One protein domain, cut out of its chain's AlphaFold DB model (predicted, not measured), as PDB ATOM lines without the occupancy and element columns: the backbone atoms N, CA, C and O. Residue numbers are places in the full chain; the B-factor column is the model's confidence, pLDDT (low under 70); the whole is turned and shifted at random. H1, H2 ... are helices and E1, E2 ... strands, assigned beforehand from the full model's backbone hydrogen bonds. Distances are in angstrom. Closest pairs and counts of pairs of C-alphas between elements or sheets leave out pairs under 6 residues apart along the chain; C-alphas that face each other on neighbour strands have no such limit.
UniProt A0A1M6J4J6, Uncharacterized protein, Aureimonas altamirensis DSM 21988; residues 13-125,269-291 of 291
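This is residues 13 to 125 and 269 to 291 of the 291 residues of an uncharacterized protein of Aureimonas altamirensis DSM 21988 (UniProt A0A1M6J4J6). A strongly twisted wall of six strands has H2 and H3 on one of its faces, and H5, away from the sheet, packs on H3 and H1. H1 grazes the sheet at E5, and the small helix H4 grazes it at E2 and E3. The printed part has 136 residues with five named helices and six named strands, in the order H1 H2 E1 H3 E2 E3 E4 E5 E6 H4 H5; its class is mixed, helices and strands. The sheet is branched and mixed: E1 is parallel to E4 and antiparallel to E5 and E6, and E2, E3 and E4 make a meander, each strand the antiparallel neighbour of the one before. The whole is compact, with a radius of gyration of the C-alphas of 14.0 A and spans of 42 by 33 by 27 A.

E1, residues 41 to 50, has three neighbours. On one side E4, residues 101 to 107, is parallel at 17 degrees, with N 48 and O 104 2.9 A apart. On the other side are E6, residues 122 to 125, beside residues 41 to 46, with N 45 and O 123 at 2.7 A, and E5, residues 113 to 115, beside residues 48 to 50, with N 49 and O 114 at 2.9 A. E3, residues 87 to 93, forms a hairpin with E4, N 90 and O 103 being 2.9 A apart, and another with E2, residues 77 to 81, where N 91 and O 77 are 2.8 A apart. H2, residues 25 to 34, is on the sheet at a height of 8.5 A, over E1 and only just over E6, with 3 C-alphas, and runs along the strands, at 19 degrees to E1 on the local plane; its C-alpha closest to E1 is that of Val 30, 6.8 A from Ala 46. H3, residues 54 to 67, is on the same face; its closest C-alphas to E3 are Glu 58 and Ile 90, 7.0 A. H2 and H3 are apart. H5, residues 281 to 290, is not on the sheet; it touches H3 at a steep tilt of 41 degrees, the same way, with the C-alphas of Gly 63 and Val 288 closest at 5.7 A. H5 also touches H1, residues 13 to 22, the closest C-alphas being Val 15 and Ile 287, 5.0 A. H1 only grazes the sheet, and so does H4, residues 269 to 273. In H2, H4 and H5 every O i to N i+4 pair is within hydrogen-bond range; H1 has 5 of 6 and H3 9 of 10.

E1 measures 26.4 A from first to last C-alpha, E4 19.6 A, H3 19.7 A and E3 16.9 A. H1 begins with C-alpha 13 at (140.018, 214.820, 212.446), E1 begins with C-alpha 41 at (138.100, 218.397, 247.627), and H5 ends with C-alpha 290 at (148.030, 217.910, 220.295).

The C-alphas farthest apart, Asp 38 and Lys 272, are 43.5 A apart. Residues 126 to 268 are not printed, and C-alphas 125 and 269 are 31.0 A apart across the cut. Of the links that are printed whole, none is long. The mean pLDDT of the printed part is 94.6, and residue 83 is under 70.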
ATOM      1  N   GLU A  13     141.282 214.342 211.873       92.88
ATOM      2  CA  GLU A  13     140.018 214.820 212.446       92.88
ATOM      3  C   GLU A  13     139.700 214.152 213.789       92.88
ATOM      4  O   GLU A  13     139.210 214.807 214.704       92.88
ATOM      5  N   THR A  14     140.008 212.859 213.941       94.94
ATOM      6  CA  THR A  14     139.850 212.161 215.224       94.94
ATOM      7  C   THR A  14     140.818 212.726 216.253       94.94
ATOM      8  O   THR A  14     140.395 213.028 217.365       94.94
ATOM      9  N   VAL A  15     142.084 212.921 215.871       97.25
ATOM     10  CA  VAL A  15     143.104 213.500 216.754       97.25
ATOM     11  C   VAL A  15     142.669 214.873 217.259       97.25
ATOM     12  O   VAL A  15     142.596 215.080 218.469       97.25
ATOM     13  N   GLU A  16     142.316 215.783 216.350       97.62
ATOM     14  CA  GLU A  16     141.931 217.143 216.728       97.62
ATOM     15  C   GLU A  16     140.640 217.167 217.545       97.62
ATOM     16  O   GLU A  16     140.583 217.857 218.554       97.62
ATOM     17  N   THR A  17     139.622 216.383 217.176       97.75
ATOM     18  CA  THR A  17     138.347 216.359 217.913       97.75
ATOM     19  C   THR A  17     138.542 215.936 219.368       97.75
ATOM     20  O   THR A  17     137.982 216.553 220.275       97.75
ATOM     21  N   VAL A  18     139.340 214.889 219.607       98.19
ATOM     22  CA  VAL A  18     139.594 214.408 220.970       98.19
ATOM     23  C   VAL A  18     140.475 215.390 221.730       98.19
ATOM     24  O   VAL A  18     140.134 215.752 222.852       98.19
ATOM     25  N   ALA A  19     141.558 215.884 221.127       98.44
ATOM     26  CA  ALA A  19     142.437 216.856 221.772       98.44
ATOM     27  C   ALA A  19     141.697 218.167 222.115       98.44
ATOM     28  O   ALA A  19     141.854 218.704 223.211       98.44
ATOM     29  N   ALA A  20     140.812 218.638 221.229       98.44
ATOM     30  CA  ALA A  20     139.986 219.821 221.452       98.44
ATOM     31  C   ALA A  20     139.040 219.669 222.651       98.44
ATOM     32  O   ALA A  20     138.796 220.651 223.351       98.44
ATOM     33  N   TYR A  21     138.548 218.459 222.948       98.56
ATOM     34  CA  TYR A  21     137.759 218.218 224.158       98.56
ATOM     35  C   TYR A  21     138.573 218.471 225.438       98.56
ATOM     36  O   TYR A  21     138.084 219.144 226.343       98.56
ATOM     37  N   PHE A  22     139.831 218.034 225.498       98.56
ATOM     38  CA  PHE A  22     140.718 218.295 226.645       98.56
ATOM     39  C   PHE A  22     141.174 219.763 226.751       98.56
ATOM     40  O   PHE A  22     141.708 220.175 227.779       98.56
ATOM     41  N   ARG A  23     140.925 220.575 225.716       98.06
ATOM     42  CA  ARG A  23     141.055 222.044 225.738       98.06
ATOM     43  C   ARG A  23     139.724 222.773 225.956       98.06
ATOM     44  O   ARG A  23     139.691 224.002 225.942       98.06
ATOM     45  N   SER A  24     138.618 222.042 226.079       98.31
ATOM     46  CA  SER A  24     137.280 222.629 226.147       98.31
ATOM     47  C   SER A  24     136.990 223.261 227.508       98.31
ATOM     48  O   SER A  24     137.620 222.937 228.511       98.31
ATOM     49  N   GLU A  25     135.963 224.112 227.553       97.88
ATOM     50  CA  GLU A  25     135.445 224.694 228.797       97.88
ATOM     51  C   GLU A  25     135.040 223.619 229.820       97.88
ATOM     52  O   GLU A  25     135.298 223.764 231.010       97.88
ATOM     53  N   HIS A  26     134.442 222.509 229.371       98.12
ATOM     54  CA  HIS A  26     134.034 221.427 230.273       98.12
ATOM     55  C   HIS A  26     135.229 220.769 230.952       98.12
ATOM     56  O   HIS A  26     135.211 220.608 232.170       98.12
ATOM     57  N   TRP A  27     136.280 220.444 230.195       98.44
ATOM     58  CA  TRP A  27     137.498 219.894 230.787       98.44
ATOM     59  C   TRP A  27     138.222 220.932 231.653       98.44
ATOM     60  O   TRP A  27     138.692 220.598 232.735       98.44
ATOM     61  N   GLY A  28     138.217 222.206 231.245       98.38
ATOM     62  CA  GLY A  28     138.684 223.322 232.071       98.38
ATOM     63  C   GLY A  28     138.029 223.335 233.454       98.38
ATOM     64  O   GLY A  28     138.737 223.352 234.453       98.38
ATOM     65  N   ARG A  29     136.699 223.188 233.526       98.06
ATOM     66  CA  ARG A  29     135.958 223.090 234.797       98.06
ATOM     67  C   ARG A  29     136.334 221.866 235.636       98.06
ATOM     68  O   ARG A  29     136.320 221.951 236.859       98.06
ATOM     69  N   VAL A  30     136.652 220.730 235.003       98.25
ATOM     70  CA  VAL A  30     137.174 219.549 235.719       98.25
ATOM     71  C   VAL A  30     138.510 219.892 236.375       98.25
ATOM     72  O   VAL A  30     138.689 219.641 237.561       98.25
ATOM     73  N   ILE A  31     139.428 220.510 235.629       98.25
ATOM     74  CA  ILE A  31     140.744 220.899 236.150       98.25
ATOM     75  C   ILE A  31     140.631 221.967 237.235       98.25
ATOM     76  O   ILE A  31     141.296 221.840 238.256       98.25
ATOM     77  N   GLU A  32     139.777 222.973 237.053       97.50
ATOM     78  CA  GLU A  32     139.499 223.991 238.070       97.50
ATOM     79  C   GLU A  32     139.029 223.346 239.376       97.50
ATOM     80  O   GLU A  32     139.581 223.645 240.429       97.50
ATOM     81  N   ALA A  33     138.079 222.408 239.309       97.12
ATOM     82  CA  ALA A  33     137.577 221.713 240.491       97.12
ATOM     83  C   ALA A  33     138.641 220.828 241.171       97.12
ATOM     84  O   ALA A  33     138.689 220.763 242.397       97.12
ATOM     85  N   LEU A  34     139.533 220.195 240.402       97.00
ATOM     86  CA  LEU A  34     140.673 219.430 240.935       97.00
ATOM     87  C   LEU A  34     141.780 220.313 241.541       97.00
ATOM     88  O   LEU A  34     142.688 219.791 242.188       97.00
ATOM     89  N   GLN A  35     141.745 221.624 241.297       96.50
ATOM     90  CA  GLN A  35     142.741 222.598 241.753       96.50
ATOM     91  C   GLN A  35     142.229 223.528 242.857       96.50
ATOM     92  O   GLN A  35     142.975 224.410 243.279       96.50
ATOM     93  N   ILE A  36     140.992 223.341 243.321       96.12
ATOM     94  CA  ILE A  36     140.444 224.055 244.477       96.12
ATOM     95  C   ILE A  36     141.353 223.805 245.690       96.12
ATOM     96  O   ILE A  36     141.635 222.657 246.036       96.12
ATOM     97  N   ASP A  37     141.830 224.886 246.309       94.69
ATOM     98  CA  ASP A  37     142.778 224.864 247.427       94.69
ATOM     99  C   ASP A  37     142.294 225.630 248.672       94.69
ATOM    100  O   ASP A  37     142.947 225.579 249.718       94.69
ATOM    101  N   ASP A  38     141.144 226.308 248.593       95.00
ATOM    102  CA  ASP A  38     140.511 226.986 249.730       95.00
ATOM    103  C   ASP A  38     139.825 226.004 250.692       95.00
ATOM    104  O   ASP A  38     139.695 226.290 251.886       95.00
ATOM    105  N   GLU A  39     139.462 224.819 250.200       95.31
ATOM    106  CA  GLU A  39     139.017 223.681 250.991       95.31
ATOM    107  C   GLU A  39     139.486 222.333 250.415       95.31
ATOM    108  O   GLU A  39     139.760 222.222 249.220       95.31
ATOM    109  N   PRO A  40     139.543 221.265 251.235       94.75
ATOM    110  CA  PRO A  40     139.750 219.918 250.721       94.75
ATOM    111  C   PRO A  40     138.618 219.508 249.774       94.75
ATOM    112  O   PRO A  40     137.450 219.483 250.175       94.75
ATOM    113  N   VAL A  41     138.977 219.124 248.549       96.69
ATOM    114  CA  VAL A  41     138.100 218.397 247.627       96.69
ATOM    115  C   VAL A  41     138.360 216.905 247.788       96.69
ATOM    116  O   VAL A  41     139.492 216.452 247.663       96.69
ATOM    117  N   TYR A  42     137.310 216.146 248.082       95.94
ATOM    118  CA  TYR A  42     137.404 214.716 248.370       95.94
ATOM    119  C   TYR A  42     137.271 213.845 247.127       95.94
ATOM    120  O   TYR A  42     137.970 212.847 247.005       95.94
ATOM    121  N   HIS A  43     136.347 214.192 246.229       96.12
ATOM    122  CA  HIS A  43     136.070 213.416 245.020       96.12
ATOM    123  C   HIS A  43     135.385 214.275 243.962       96.12
ATOM    124  O   HIS A  43     134.746 215.284 244.288       96.12
ATOM    125  N   LEU A  44     135.464 213.839 242.708       96.06
ATOM    126  CA  LEU A  44     134.794 214.468 241.573       96.06
ATOM    127  C   LEU A  44     134.268 213.420 240.586       96.06
ATOM    128  O   LEU A  44     134.886 212.388 240.357       96.06
ATOM    129  N   HIS A  45     133.138 213.709 239.951       95.88
ATOM    130  CA  HIS A  45     132.645 213.012 238.771       95.88
ATOM    131  C   HIS A  45     132.603 213.969 237.577       95.88
ATOM    132  O   HIS A  45     131.967 215.025 237.623       95.88
ATOM    133  N   ALA A  46     133.212 213.560 236.470       97.06
ATOM    134  CA  ALA A  46     133.069 214.204 235.173       97.06
ATOM    135  C   ALA A  46     132.194 213.329 234.269       97.06
ATOM    136  O   ALA A  46     132.482 212.150 234.071       97.06
ATOM    137  N   TYR A  47     131.122 213.891 233.709       96.62
ATOM    138  CA  TYR A  47     130.181 213.149 232.869       96.62
ATOM    139  C   TYR A  47     130.386 213.463 231.390       96.62
ATOM    140  O   TYR A  47     130.301 214.622 230.972       96.62
ATOM    141  N   ILE A  48     130.598 212.420 230.590       97.31
ATOM    142  CA  ILE A  48     130.850 212.531 229.153       97.31
ATOM    143  C   ILE A  48     129.994 211.577 228.324       97.31
ATOM    144  O   ILE A  48     129.521 210.532 228.776       97.31
ATOM    145  N   GLU A  49     129.867 211.928 227.056       97.19
ATOM    146  CA  GLU A  49     129.334 211.093 225.993       97.19
ATOM    147  C   GLU A  49     130.441 210.814 224.976       97.19
ATOM    148  O   GLU A  49     131.129 211.743 224.553       97.19
ATOM    149  N   THR A  50     130.649 209.555 224.583       97.50
ATOM    150  CA  THR A  50     131.788 209.200 223.723       97.50
ATOM    151  C   THR A  50     131.562 207.949 222.875       97.50
ATOM    152  O   THR A  50     130.874 207.014 223.277       97.50
ATOM    153  N   GLN A  51     132.193 207.915 221.702       96.69
ATOM    154  CA  GLN A  51     132.377 206.701 220.896       96.69
ATOM    155  C   GLN A  51     133.690 205.988 221.210       96.69
ATOM    156  O   GLN A  51     133.913 204.879 220.730       96.69
ATOM    157  N   ILE A  52     134.590 206.613 221.963       97.19
ATOM    158  CA  ILE A  52     135.923 206.084 222.228       97.19
ATOM    159  C   ILE A  52     135.802 204.953 223.240       97.19
ATOM    160  O   ILE A  52     135.128 205.065 224.261       97.19
ATOM    161  N   HIS A  53     136.461 203.840 222.943       96.50
ATOM    162  CA  HIS A  53     136.544 202.715 223.856       96.50
ATOM    163  C   HIS A  53     137.200 203.162 225.178       96.50
ATOM    164  O   HIS A  53     138.253 203.803 225.125       96.50
ATOM    165  N   PRO A  54     136.666 202.802 226.361       96.00
ATOM    166  CA  PRO A  54     137.142 203.342 227.638       96.00
ATOM    167  C   PRO A  54     138.622 203.050 227.908       96.00
ATOM    168  O   PRO A  54     139.310 203.902 228.444       96.00
ATOM    169  N   MET A  55     139.150 201.911 227.446       95.75
ATOM    170  CA  MET A  55     140.596 201.631 227.522       95.75
ATOM    171  C   MET A  55     141.452 202.597 226.687       95.75
ATOM    172  O   MET A  55     142.563 202.920 227.071       95.75
ATOM    173  N   SER A  56     140.969 203.056 225.528       97.44
ATOM    174  CA  SER A  56     141.686 204.078 224.755       97.44
ATOM    175  C   SER A  56     141.588 205.441 225.432       97.44
ATOM    176  O   SER A  56     142.550 206.201 225.416       97.44
ATOM    177  N   LEU A  57     140.435 205.746 226.030       97.62
ATOM    178  CA  LEU A  57     140.223 206.997 226.746       97.62
ATOM    179  C   LEU A  57     141.062 207.076 228.030       97.62
ATOM    180  O   LEU A  57     141.635 208.124 228.298       97.62
ATOM    181  N   GLU A  58     141.194 205.972 228.767       98.00
ATOM    182  CA  GLU A  58     142.091 205.837 229.921       98.00
ATOM    183  C   GLU A  58     143.520 206.275 229.571       98.00
ATOM    184  O   GLU A  58     144.104 207.106 230.264       98.00
ATOM    185  N   GLU A  59     144.065 205.777 228.460       98.38
ATOM    186  CA  GLU A  59     145.426 206.109 228.028       98.38
ATOM    187  C   GLU A  59     145.568 207.580 227.604       98.38
ATOM    188  O   GLU A  59     146.578 208.214 227.912       98.38
ATOM    189  N   VAL A  60     144.542 208.163 226.972       98.44
ATOM    190  CA  VAL A  60     144.525 209.606 226.670       98.44
ATOM    191  C   VAL A  60     144.506 210.432 227.960       98.44
ATOM    192  O   VAL A  60     145.261 211.396 228.069       98.44
ATOM    193  N   VAL A  61     143.699 210.049 228.955       98.38
ATOM    194  CA  VAL A  61     143.629 210.748 230.249       98.38
ATOM    195  C   VAL A  61     144.960 210.655 231.000       98.38
ATOM    196  O   VAL A  61     145.466 211.673 231.473       98.38
ATOM    197  N   LYS A  62     145.583 209.470 231.057       98.56
ATOM    198  CA  LYS A  62     146.930 209.310 231.632       98.56
ATOM    199  C   LYS A  62     147.948 210.206 230.929       98.56
ATOM    200  O   LYS A  62     148.736 210.877 231.596       98.56
ATOM    201  N   GLY A  63     147.913 210.247 229.595       98.38
ATOM    202  CA  GLY A  63     148.787 211.097 228.789       98.38
ATOM    203  C   GLY A  63     148.581 212.592 229.047       98.38
ATOM    204  O   GLY A  63     149.562 213.310 229.234       98.38
ATOM    205  N   TYR A  64     147.326 213.050 229.135       98.50
ATOM    206  CA  TYR A  64     146.977 214.428 229.507       98.50
ATOM    207  C   TYR A  64     147.635 214.821 230.836       98.50
ATOM    208  O   TYR A  64     148.366 215.810 230.918       98.50
ATOM    209  N   PHE A  65     147.419 214.012 231.874       98.56
ATOM    210  CA  PHE A  65     147.912 214.294 233.219       98.56
ATOM    211  C   PHE A  65     149.439 214.232 233.318       98.56
ATOM    212  O   PHE A  65     150.054 215.078 233.971       98.56
ATOM    213  N   ALA A  66     150.078 213.307 232.598       98.25
ATOM    214  CA  ALA A  66     151.532 213.284 232.469       98.25
ATOM    215  C   ALA A  66     152.076 214.565 231.807       98.25
ATOM    216  O   ALA A  66     153.063 215.127 232.285       98.25
ATOM    217  N   LYS A  67     151.414 215.069 230.755       97.38
ATOM    218  CA  LYS A  67     151.829 216.280 230.027       97.38
ATOM    219  C   LYS A  67     151.791 217.538 230.893       97.38
ATOM    220  O   LYS A  67     152.677 218.380 230.778       97.38
ATOM    221  N   ILE A  68     150.816 217.646 231.795       96.75
ATOM    222  CA  ILE A  68     150.719 218.770 232.740       96.75
ATOM    223  C   ILE A  68     151.536 218.560 234.029       96.75
ATOM    224  O   ILE A  68     151.378 219.309 234.991       96.75
ATOM    225  N   GLY A  69     152.419 217.554 234.062       97.62
ATOM    226  CA  GLY A  69     153.341 217.309 235.175       97.62
ATOM    227  C   GLY A  69     152.704 216.659 236.404       97.62
ATOM    228  O   GLY A  69     153.272 216.737 237.492       97.62
ATOM    229  N   ARG A  70     151.538 216.024 236.251       97.69
ATOM    230  CA  ARG A  70     150.782 215.373 237.332       97.69
ATOM    231  C   ARG A  70     150.362 213.959 236.928       97.69
ATOM    232  O   ARG A  70     149.168 213.703 236.845       97.69
ATOM    233  N   PRO A  71     151.301 213.053 236.602       98.00
ATOM    234  CA  PRO A  71     150.942 211.748 236.059       98.00
ATOM    235  C   PRO A  71     150.039 210.972 237.024       98.00
ATOM    236  O   PRO A  71     150.156 211.122 238.240       98.00
ATOM    237  N   VAL A  72     149.151 210.150 236.462       97.44
ATOM    238  CA  VAL A  72     148.316 209.228 237.238       97.44
ATOM    239  C   VAL A  72     149.203 208.127 237.808       97.44
ATOM    240  O   VAL A  72     149.904 207.453 237.048       97.44
ATOM    241  N   HIS A  73     149.194 207.952 239.128       94.12
ATOM    242  CA  HIS A  73     150.151 207.083 239.831       94.12
ATOM    243  C   HIS A  73     149.574 205.765 240.342       94.12
ATOM    244  O   HIS A  73     150.318 204.961 240.899       94.12
ATOM    245  N   ARG A  74     148.280 205.519 240.126       92.06
ATOM    246  CA  ARG A  74     147.584 204.310 240.579       92.06
ATOM    247  C   ARG A  74     146.832 203.623 239.457       92.06
ATOM    248  O   ARG A  74     146.547 204.207 238.406       92.06
ATOM    249  N   LYS A  75     146.495 202.360 239.692       92.50
ATOM    250  CA  LYS A  75     145.599 201.602 238.829       92.50
ATOM    251  C   LYS A  75     144.209 202.249 238.753       92.50
ATOM    252  O   LYS A  75     143.576 202.498 239.772       92.50
ATOM    253  N   ILE A  76     143.715 202.401 237.527       94.06
ATOM    254  CA  ILE A  76     142.340 202.802 237.217       94.06
ATOM    255  C   ILE A  76     141.456 201.555 237.090       94.06
ATOM    256  O   ILE A  76     141.855 200.532 236.521       94.06
ATOM    257  N   GLU A  77     140.231 201.634 237.598       93.50
ATOM    258  CA  GLU A  77     139.231 200.571 237.506       93.50
ATOM    259  C   GLU A  77     138.195 200.923 236.435       93.50
ATOM    260  O   GLU A  77     137.560 201.968 236.491       93.50
ATOM    261  N   ILE A  78     137.983 200.050 235.449       93.38
ATOM    262  CA  ILE A  78     136.954 200.261 234.420       93.38
ATOM    263  C   ILE A  78     135.811 199.279 234.651       93.38
ATOM    264  O   ILE A  78     136.018 198.064 234.610       93.38
ATOM    265  N   PHE A  79     134.598 199.789 234.863       91.56
ATOM    266  CA  PHE A  79     133.412 198.957 235.094       91.56
ATOM    267  C   PHE A  79     132.097 199.632 234.684       91.56
ATOM    268  O   PHE A  79     132.051 200.807 234.333       91.56
ATOM    269  N   THR A  80     131.007 198.864 234.696       87.50
ATOM    270  CA  THR A  80     129.630 199.330 234.465       87.50
ATOM    271  C   THR A  80     129.155 200.220 235.616       87.50
ATOM    272  O   THR A  80     129.082 199.791 236.771       87.50
ATOM    273  N   SER A  81     128.790 201.469 235.323       78.00
ATOM    274  CA  SER A  81     128.311 202.379 236.362       78.00
ATOM    275  C   SER A  81     126.857 202.063 236.695       78.00
ATOM    276  O   SER A  81     126.002 201.937 235.822       78.00
ATOM    277  N   GLY A  82     126.570 201.926 237.991       70.00
ATOM    278  CA  GLY A  82     125.196 201.797 238.478       70.00
ATOM    279  C   GLY A  82     124.502 203.138 238.727       70.00
ATOM    280  O   GLY A  82     123.324 203.141 239.077       70.00
ATOM    281  N   GLN A  83     125.214 204.260 238.581       66.06
ATOM    282  CA  GLN A  83     124.671 205.601 238.823       66.06
ATOM    283  C   GLN A  83     123.912 206.134 237.606       66.06
ATOM    284  O   GLN A  83     122.842 206.722 237.745       66.06
ATOM    285  N   VAL A  84     124.445 205.892 236.406       71.69
ATOM    286  CA  VAL A  84     123.818 206.284 235.143       71.69
ATOM    287  C   VAL A  84     123.485 205.015 234.367       71.69
ATOM    288  O   VAL A  84     124.346 204.169 234.132       71.69
ATOM    289  N   ALA A  85     122.222 204.861 233.973       76.69
ATOM    290  CA  ALA A  85     121.808 203.710 233.180       76.69
ATOM    291  C   ALA A  85     122.636 203.630 231.890       76.69
ATOM    292  O   ALA A  85     122.886 204.651 231.241       76.69
ATOM    293  N   ASP A  86     123.030 202.413 231.515       82.12
ATOM    294  CA  ASP A  86     123.707 202.141 230.247       82.12
ATOM    295  C   ASP A  86     125.065 202.843 230.072       82.12
ATOM    296  O   ASP A  86     125.492 203.086 228.939       82.12
ATOM    297  N   SER A  87     125.742 203.134 231.183       88.69
ATOM    298  CA  SER A  87     127.021 203.848 231.243       88.69
ATOM    299  C   SER A  87     128.129 203.018 231.904       88.69
ATOM    300  O   SER A  87     127.879 201.966 232.504       88.69
ATOM    301  N   GLY A  88     129.365 203.499 231.814       93.00
ATOM    302  CA  GLY A  88     130.493 202.976 232.578       93.00
ATOM    303  C   GLY A  88     131.240 204.059 233.354       93.00
ATOM    304  O   GLY A  88     130.938 205.244 233.225       93.00
ATOM    305  N   SER A  89     132.192 203.634 234.182       94.25
ATOM    306  CA  SER A  89     133.091 204.504 234.944       94.25
ATOM    307  C   SER A  89     134.548 204.133 234.698       94.25
ATOM    308  O   SER A  89     134.904 202.956 234.811       94.25
ATOM    309  N   ILE A  90     135.362 205.114 234.297       96.00
ATOM    310  CA  ILE A  90     136.820 205.064 234.417       96.00
ATOM    311  C   ILE A  90     137.084 205.623 235.816       96.00
ATOM    312  O   ILE A  90     137.093 206.837 236.013       96.00
ATOM    313  N   HIS A  91     137.136 204.709 236.778       94.69
ATOM    314  CA  HIS A  91     137.020 204.971 238.205       94.69
ATOM    315  C   HIS A  91     138.392 205.069 238.865       94.69
ATOM    316  O   HIS A  91     139.280 204.258 238.572       94.69
ATOM    317  N   GLY A  92     138.545 206.030 239.774       94.25
ATOM    318  CA  GLY A  92     139.768 206.176 240.558       94.25
ATOM    319  C   GLY A  92     140.933 206.790 239.796       94.25
ATOM    320  O   GLY A  92     142.075 206.365 239.962       94.25
ATOM    321  N   ILE A  93     140.665 207.755 238.919       97.38
ATOM    322  CA  ILE A  93     141.725 208.502 238.246       97.38
ATOM    323  C   ILE A  93     142.372 209.402 239.296       97.38
ATOM    324  O   ILE A  93     141.736 210.333 239.780       97.38
ATOM    325  N   GLU A  94     143.628 209.128 239.638       96.50
ATOM    326  CA  GLU A  94     144.343 209.852 240.691       96.50
ATOM    327  C   GLU A  94     145.628 210.490 240.143       96.50
ATOM    328  O   GLU A  94     146.667 209.829 240.059       96.50
ATOM    329  N   PRO A  95     145.568 211.757 239.695       97.12
ATOM    330  CA  PRO A  95     146.744 212.517 239.296       97.12
ATOM    331  C   PRO A  95     147.555 212.962 240.518       97.12
ATOM    332  O   PRO A  95     146.993 213.394 241.524       97.12
ATOM    333  N   HIS A  96     148.886 212.960 240.422       95.62
ATOM    334  CA  HIS A  96     149.726 213.418 241.533       95.62
ATOM    335  C   HIS A  96     149.371 214.831 242.036       95.62
ATOM    336  O   HIS A  96     149.373 215.824 241.292       95.62
ATOM    337  N   GLY A  97     149.147 214.924 243.351       93.69
ATOM    338  CA  GLY A  97     148.852 216.177 244.045       93.69
ATOM    339  C   GLY A  97     147.496 216.782 243.676       93.69
ATOM    340  O   GLY A  97     147.370 218.006 243.722       93.69
ATOM    341  N   MET A  98     146.545 215.952 243.241       95.75
ATOM    342  CA  MET A  98     145.141 216.287 243.001       95.75
ATOM    343  C   MET A  98     144.249 215.221 243.658       95.75
ATOM    344  O   MET A  98     144.708 214.091 243.839       95.75
ATOM    345  N   PRO A  99     142.991 215.550 243.995       95.38
ATOM    346  CA  PRO A  99     142.011 214.554 244.414       95.38
ATOM    347  C   PRO A  99     141.802 213.484 243.336       95.38
ATOM    348  O   PRO A  99     141.919 213.766 242.138       95.38
ATOM    349  N   HIS A 100     141.434 212.275 243.757       96.06
ATOM    350  CA  HIS A 100     140.930 211.275 242.824       96.06
ATOM    351  C   HIS A 100     139.564 211.692 242.258       96.06
ATOM    352  O   HIS A 100     138.807 212.452 242.872       96.06
ATOM    353  N   PHE A 101     139.258 211.214 241.055       97.00
ATOM    354  CA  PHE A 101     137.988 211.478 240.393       97.00
ATOM    355  C   PHE A 101     137.604 210.356 239.429       97.00
ATOM    356  O   PHE A 101     138.427 209.526 239.042       97.00
ATOM    357  N   ASP A 102     136.348 210.373 238.996       96.19
ATOM    358  CA  ASP A 102     135.812 209.416 238.036       96.19
ATOM    359  C   ASP A 102     135.397 210.101 236.736       96.19
ATOM    360  O   ASP A 102     134.772 211.168 236.735       96.19
ATOM    361  N   LEU A 103     135.667 209.437 235.612       96.88
ATOM    362  CA  LEU A 103     135.123 209.813 234.311       96.88
ATOM    363  C   LEU A 103     133.988 208.853 233.938       96.88
ATOM    364  O   LEU A 103     134.206 207.703 233.545       96.88
ATOM    365  N   LEU A 104     132.759 209.340 234.073       95.62
ATOM    366  CA  LEU A 104     131.532 208.594 233.835       95.62
ATOM    367  C   LEU A 104     131.153 208.761 232.370       95.62
ATOM    368  O   LEU A 104     130.818 209.864 231.930       95.62
ATOM    369  N   TRP A 105     131.185 207.669 231.611       95.50
ATOM    370  CA  TRP A 105     130.954 207.720 230.173       95.50
ATOM    371  C   TRP A 105     129.660 207.026 229.775       95.50
ATOM    372  O   TRP A 105     129.325 205.938 230.248       95.50
ATOM    373  N   LYS A 106     128.962 207.623 228.815       94.94
ATOM    374  CA  LYS A 106     127.869 206.988 228.082       94.94
ATOM    375  C   LYS A 106     128.213 206.934 226.600       94.94
ATOM    376  O   LYS A 106     128.829 207.856 226.068       94.94
ATOM    377  N   TRP A 107     127.819 205.860 225.922       95.12
ATOM    378  CA  TRP A 107     127.977 205.808 224.473       95.12
ATOM    379  C   TRP A 107     127.075 206.839 223.779       95.12
ATOM    380  O   TRP A 107     125.927 207.028 224.186       95.12
ATOM    381  N   SER A 108     127.582 207.478 222.721       94.44
ATOM    382  CA  SER A 108     126.833 208.450 221.917       94.44
ATOM    383  C   SER A 108     127.071 208.235 220.425       94.44
ATOM    384  O   SER A 108     128.210 208.189 219.966       94.44
ATOM    385  N   ALA A 109     125.999 208.127 219.640       93.94
ATOM    386  CA  ALA A 109     126.091 208.009 218.182       93.94
ATOM    387  C   ALA A 109     126.565 209.310 217.514       93.94
ATOM    388  O   ALA A 109     127.052 209.280 216.385       93.94
ATOM    389  N   ASP A 110     126.438 210.434 218.219       93.81
ATOM    390  CA  ASP A 110     126.489 211.769 217.620       93.81
ATOM    391  C   ASP A 110     127.838 212.475 217.810       93.81
ATOM    392  O   ASP A 110     128.073 213.517 217.205       93.81
ATOM    393  N   ALA A 111     128.723 211.950 218.663       93.75
ATOM    394  CA  ALA A 111     129.989 212.605 218.980       93.75
ATOM    395  C   ALA A 111     131.096 211.613 219.347       93.75
ATOM    396  O   ALA A 111     130.873 210.669 220.102       93.75
ATOM    397  N   LEU A 112     132.321 211.889 218.880       96.12
ATOM    398  CA  LEU A 112     133.512 211.148 219.306       96.12
ATOM    399  C   LEU A 112     133.739 211.291 220.811       96.12
ATOM    400  O   LEU A 112     133.925 210.292 221.499       96.12
ATOM    401  N   ILE A 113     133.688 212.518 221.321       98.25
ATOM    402  CA  ILE A 113     133.675 212.834 222.747       98.25
ATOM    403  C   ILE A 113     133.036 214.213 222.932       98.25
ATOM    404  O   ILE A 113     133.284 215.125 222.145       98.25
ATOM    405  N   LYS A 114     132.179 214.357 223.938       97.75
ATOM    406  CA  LYS A 114     131.585 215.633 224.348       97.75
ATOM    407  C   LYS A 114     131.153 215.566 225.820       97.75
ATOM    408  O   LYS A 114     131.015 214.462 226.356       97.75
ATOM    409  N   PRO A 115     130.889 216.709 226.473       97.69
ATOM    410  CA  PRO A 115     130.230 216.717 227.776       97.69
ATOM    411  C   PRO A 115     128.866 216.024 227.686       97.69
ATOM    412  O   PRO A 115     128.164 216.178 226.684       97.69
ATOM    413  N   ALA A 116     128.477 215.277 228.720       94.88
ATOM    414  CA  ALA A 116     127.135 214.706 228.782       94.88
ATOM    415  C   ALA A 116     126.081 215.822 228.879       94.88
ATOM    416  O   ALA A 116     126.291 216.814 229.586       94.88
ATOM    417  N   ASP A 117     124.941 215.642 228.205       91.94
ATOM    418  CA  ASP A 117     123.821 216.589 228.256       91.94
ATOM    419  C   ASP A 117     123.046 216.446 229.576       91.94
ATOM    420  O   ASP A 117     122.037 215.744 229.677       91.94
ATOM    421  N   ARG A 118     123.585 217.055 230.637       89.50
ATOM    422  CA  ARG A 118     122.966 217.096 231.965       89.50
ATOM    423  C   ARG A 118     123.315 218.386 232.721       89.50
ATOM    424  O   ARG A 118     124.392 218.934 232.486       89.50
ATOM    425  N   PRO A 119     122.452 218.845 233.655       84.69
ATOM    426  CA  PRO A 119     122.681 220.075 234.416       84.69
ATOM    427  C   PRO A 119     123.999 220.066 235.204       84.69
ATOM    428  O   PRO A 119     124.821 220.963 235.029       84.69
ATOM    429  N   GLU A 120     124.241 219.031 236.018       86.94
ATOM    430  CA  GLU A 120     125.525 218.832 236.697       86.94
ATOM    431  C   GLU A 120     126.404 217.830 235.930       86.94
ATOM    432  O   GLU A 120     126.373 216.627 236.178       86.94
ATOM    433  N   ASN A 121     127.171 218.302 234.944       91.62
ATOM    434  CA  ASN A 121     128.099 217.459 234.168       91.62
ATOM    435  C   ASN A 121     129.542 217.429 234.714       91.62
ATOM    436  O   ASN A 121     130.381 216.692 234.189       91.62
ATOM    437  N   VAL A 122     129.810 218.209 235.763       95.94
ATOM    438  CA  VAL A 122     130.975 218.121 236.652       95.94
ATOM    439  C   VAL A 122     130.432 218.271 238.071       95.94
ATOM    440  O   VAL A 122     129.901 219.330 238.411       95.94
ATOM    441  N   GLU A 123     130.511 217.210 238.862       94.12
ATOM    442  CA  GLU A 123     130.067 217.164 240.259       94.12
ATOM    443  C   GLU A 123     131.280 216.941 241.150       94.12
ATOM    444  O   GLU A 123     132.106 216.095 240.834       94.12
ATOM    445  N   TRP A 124     131.402 217.662 242.259       94.81
ATOM    446  CA  TRP A 124     132.496 217.453 243.204       94.81
ATOM    447  C   TRP A 124     132.025 217.643 244.641       94.81
ATOM    448  O   TRP A 124     131.031 218.325 244.905       94.81
ATOM    449  N   TRP A 125     132.744 217.011 245.564       95.50
ATOM    450  CA  TRP A 125     132.413 216.979 246.985       95.50
ATOM    451  C   TRP A 125     133.594 217.486 247.799       95.50
ATOM    452  O   TRP A 125     134.566 216.764 247.985       95.50
ATOM    453  N   LEU A 269     129.642 193.029 228.166       87.94
ATOM    454  CA  LEU A 269     128.273 193.102 227.651       87.94
ATOM    455  C   LEU A 269     127.918 194.538 227.262       87.94
ATOM    456  O   LEU A 269     127.410 194.748 226.160       87.94
ATOM    457  N   LEU A 270     128.265 195.514 228.111       88.06
ATOM    458  CA  LEU A 270     128.124 196.940 227.804       88.06
ATOM    459  C   LEU A 270     128.903 197.308 226.531       88.06
ATOM    460  O   LEU A 270     128.357 197.917 225.617       88.06
ATOM    461  N   LEU A 271     130.162 196.877 226.435       90.75
ATOM    462  CA  LEU A 271     131.039 197.194 225.304       90.75
ATOM    463  C   LEU A 271     130.633 196.500 223.996       90.75
ATOM    464  O   LEU A 271     130.940 196.999 222.921       90.75
ATOM    465  N   LYS A 272     129.939 195.357 224.063       89.56
ATOM    466  CA  LYS A 272     129.406 194.665 222.873       89.56
ATOM    467  C   LYS A 272     128.143 195.311 222.315       89.56
ATOM    468  O   LYS A 272     127.830 195.072 221.147       89.56
ATOM    469  N   ARG A 273     127.397 196.042 223.150       88.94
ATOM    470  CA  ARG A 273     126.124 196.661 222.767       88.94
ATOM    471  C   ARG A 273     126.330 197.731 221.701       88.94
ATOM    472  O   ARG A 273     125.600 197.742 220.714       88.94
ATOM    473  N   ASP A 274     127.353 198.559 221.881       90.88
ATOM    474  CA  ASP A 274     127.569 199.766 221.091       90.88
ATOM    475  C   ASP A 274     128.885 199.703 220.284       90.88
ATOM    476  O   ASP A 274     129.836 199.030 220.690       90.88
ATOM    477  N   PRO A 275     128.975 200.367 219.115       92.12
ATOM    478  CA  PRO A 275     130.157 200.332 218.254       92.12
ATOM    479  C   PRO A 275     131.248 201.296 218.747       92.12
ATOM    480  O   PRO A 275     131.470 202.357 218.165       92.12
ATOM    481  N   TYR A 276     131.936 200.937 219.829       94.25
ATOM    482  CA  TYR A 276     133.076 201.717 220.316       94.25
ATOM    483  C   TYR A 276     134.262 201.682 219.335       94.25
ATOM    484  O   TYR A 276     134.626 200.628 218.802       94.25
ATOM    485  N   ARG A 277     134.909 202.834 219.148       94.06
ATOM    486  CA  ARG A 277     136.160 202.998 218.401       94.06
ATOM    487  C   ARG A 277     137.352 202.767 219.322       94.06
ATOM    488  O   ARG A 277     137.498 203.459 220.328       94.06
ATOM    489  N   ILE A 278     138.237 201.847 218.950       94.88
ATOM    490  CA  ILE A 278     139.544 201.709 219.604       94.88
ATOM    491  C   ILE A 278     140.535 202.610 218.874       94.88
ATOM    492  O   ILE A 278     140.711 202.492 217.662       94.88
ATOM    493  N   LEU A 279     141.194 203.489 219.623       94.75
ATOM    494  CA  LEU A 279     142.278 204.311 219.097       94.75
ATOM    495  C   LEU A 279     143.549 203.466 218.967       94.75
ATOM    496  O   LEU A 279     143.862 202.631 219.822       94.75
ATOM    497  N   SER A 280     144.284 203.671 217.882       94.31
ATOM    498  CA  SER A 280     145.645 203.154 217.740       94.31
ATOM    499  C   SER A 280     146.604 203.873 218.697       94.31
ATOM    500  O   SER A 280     146.338 204.992 219.129       94.31
ATOM    501  N   LEU A 281     147.749 203.251 219.000       94.00
ATOM    502  CA  LEU A 281     148.783 203.884 219.828       94.00
ATOM    503  C   LEU A 281     149.244 205.220 219.224       94.00
ATOM    504  O   LEU A 281     149.330 206.212 219.932       94.00
ATOM    505  N   ALA A 282     149.436 205.259 217.903       95.25
ATOM    506  CA  ALA A 282     149.838 206.468 217.196       95.25
ATOM    507  C   ALA A 282     148.774 207.583 217.256       95.25
ATOM    508  O   ALA A 282     149.125 208.755 217.325       95.25
ATOM    509  N   GLU A 283     147.478 207.244 217.253       96.19
ATOM    510  CA  GLU A 283     146.416 208.230 217.501       96.19
ATOM    511  C   GLU A 283     146.447 208.734 218.947       96.19
ATOM    512  O   GLU A 283     146.318 209.935 219.146       96.19
ATOM    513  N   ILE A 284     146.635 207.857 219.942       97.69
ATOM    514  CA  ILE A 284     146.732 208.255 221.358       97.69
ATOM    515  C   ILE A 284     147.913 209.212 221.561       97.69
ATOM    516  O   ILE A 284     147.732 210.287 222.124       97.69
ATOM    517  N   GLU A 285     149.095 208.866 221.050       96.69
ATOM    518  CA  GLU A 285     150.293 209.715 221.109       96.69
ATOM    519  C   GLU A 285     150.061 211.066 220.418       96.69
ATOM    520  O   GLU A 285     150.360 212.111 220.993       96.69
ATOM    521  N   ALA A 286     149.469 211.063 219.218       97.50
ATOM    522  CA  ALA A 286     149.165 212.289 218.486       97.50
ATOM    523  C   ALA A 286     148.120 213.163 219.201       97.50
ATOM    524  O   ALA A 286     148.243 214.385 219.183       97.50
ATOM    525  N   ILE A 287     147.113 212.558 219.841       98.31
ATOM    526  CA  ILE A 287     146.129 213.272 220.667       98.31
ATOM    527  C   ILE A 287     146.839 213.937 221.837       98.31
ATOM    528  O   ILE A 287     146.698 215.141 222.013       98.31
ATOM    529  N   VAL A 288     147.630 213.184 222.604       98.06
ATOM    530  CA  VAL A 288     148.344 213.713 223.775       98.06
ATOM    531  C   VAL A 288     149.309 214.828 223.376       98.06
ATOM    532  O   VAL A 288     149.372 215.849 224.056       98.06
ATOM    533  N   GLU A 289     150.010 214.701 222.250       97.81
ATOM    534  CA  GLU A 289     150.870 215.767 221.728       97.81
ATOM    535  C   GLU A 289     150.069 217.007 221.307       97.81
ATOM    536  O   GLU A 289     150.506 218.132 221.542       97.81
ATOM    537  N   ALA A 290     148.877 216.815 220.742       97.44
ATOM    538  CA  ALA A 290     148.030 217.910 220.295       97.44
ATOM    539  C   ALA A 290     147.326 218.655 221.435       97.44
ATOM    540  O   ALA A 290     146.968 219.806 221.204       97.44
ATOM    541  N   ILE A 291     147.091 218.027 222.600       95.44
ATOM    542  CA  ILE A 291     146.443 218.621 223.797       95.44
ATOM    543  C   ILE A 291     147.143 219.904 224.234       95.44
ATOM    544  O   ILE A 291     146.441 220.939 224.252       95.44
TER     545      ILE A 291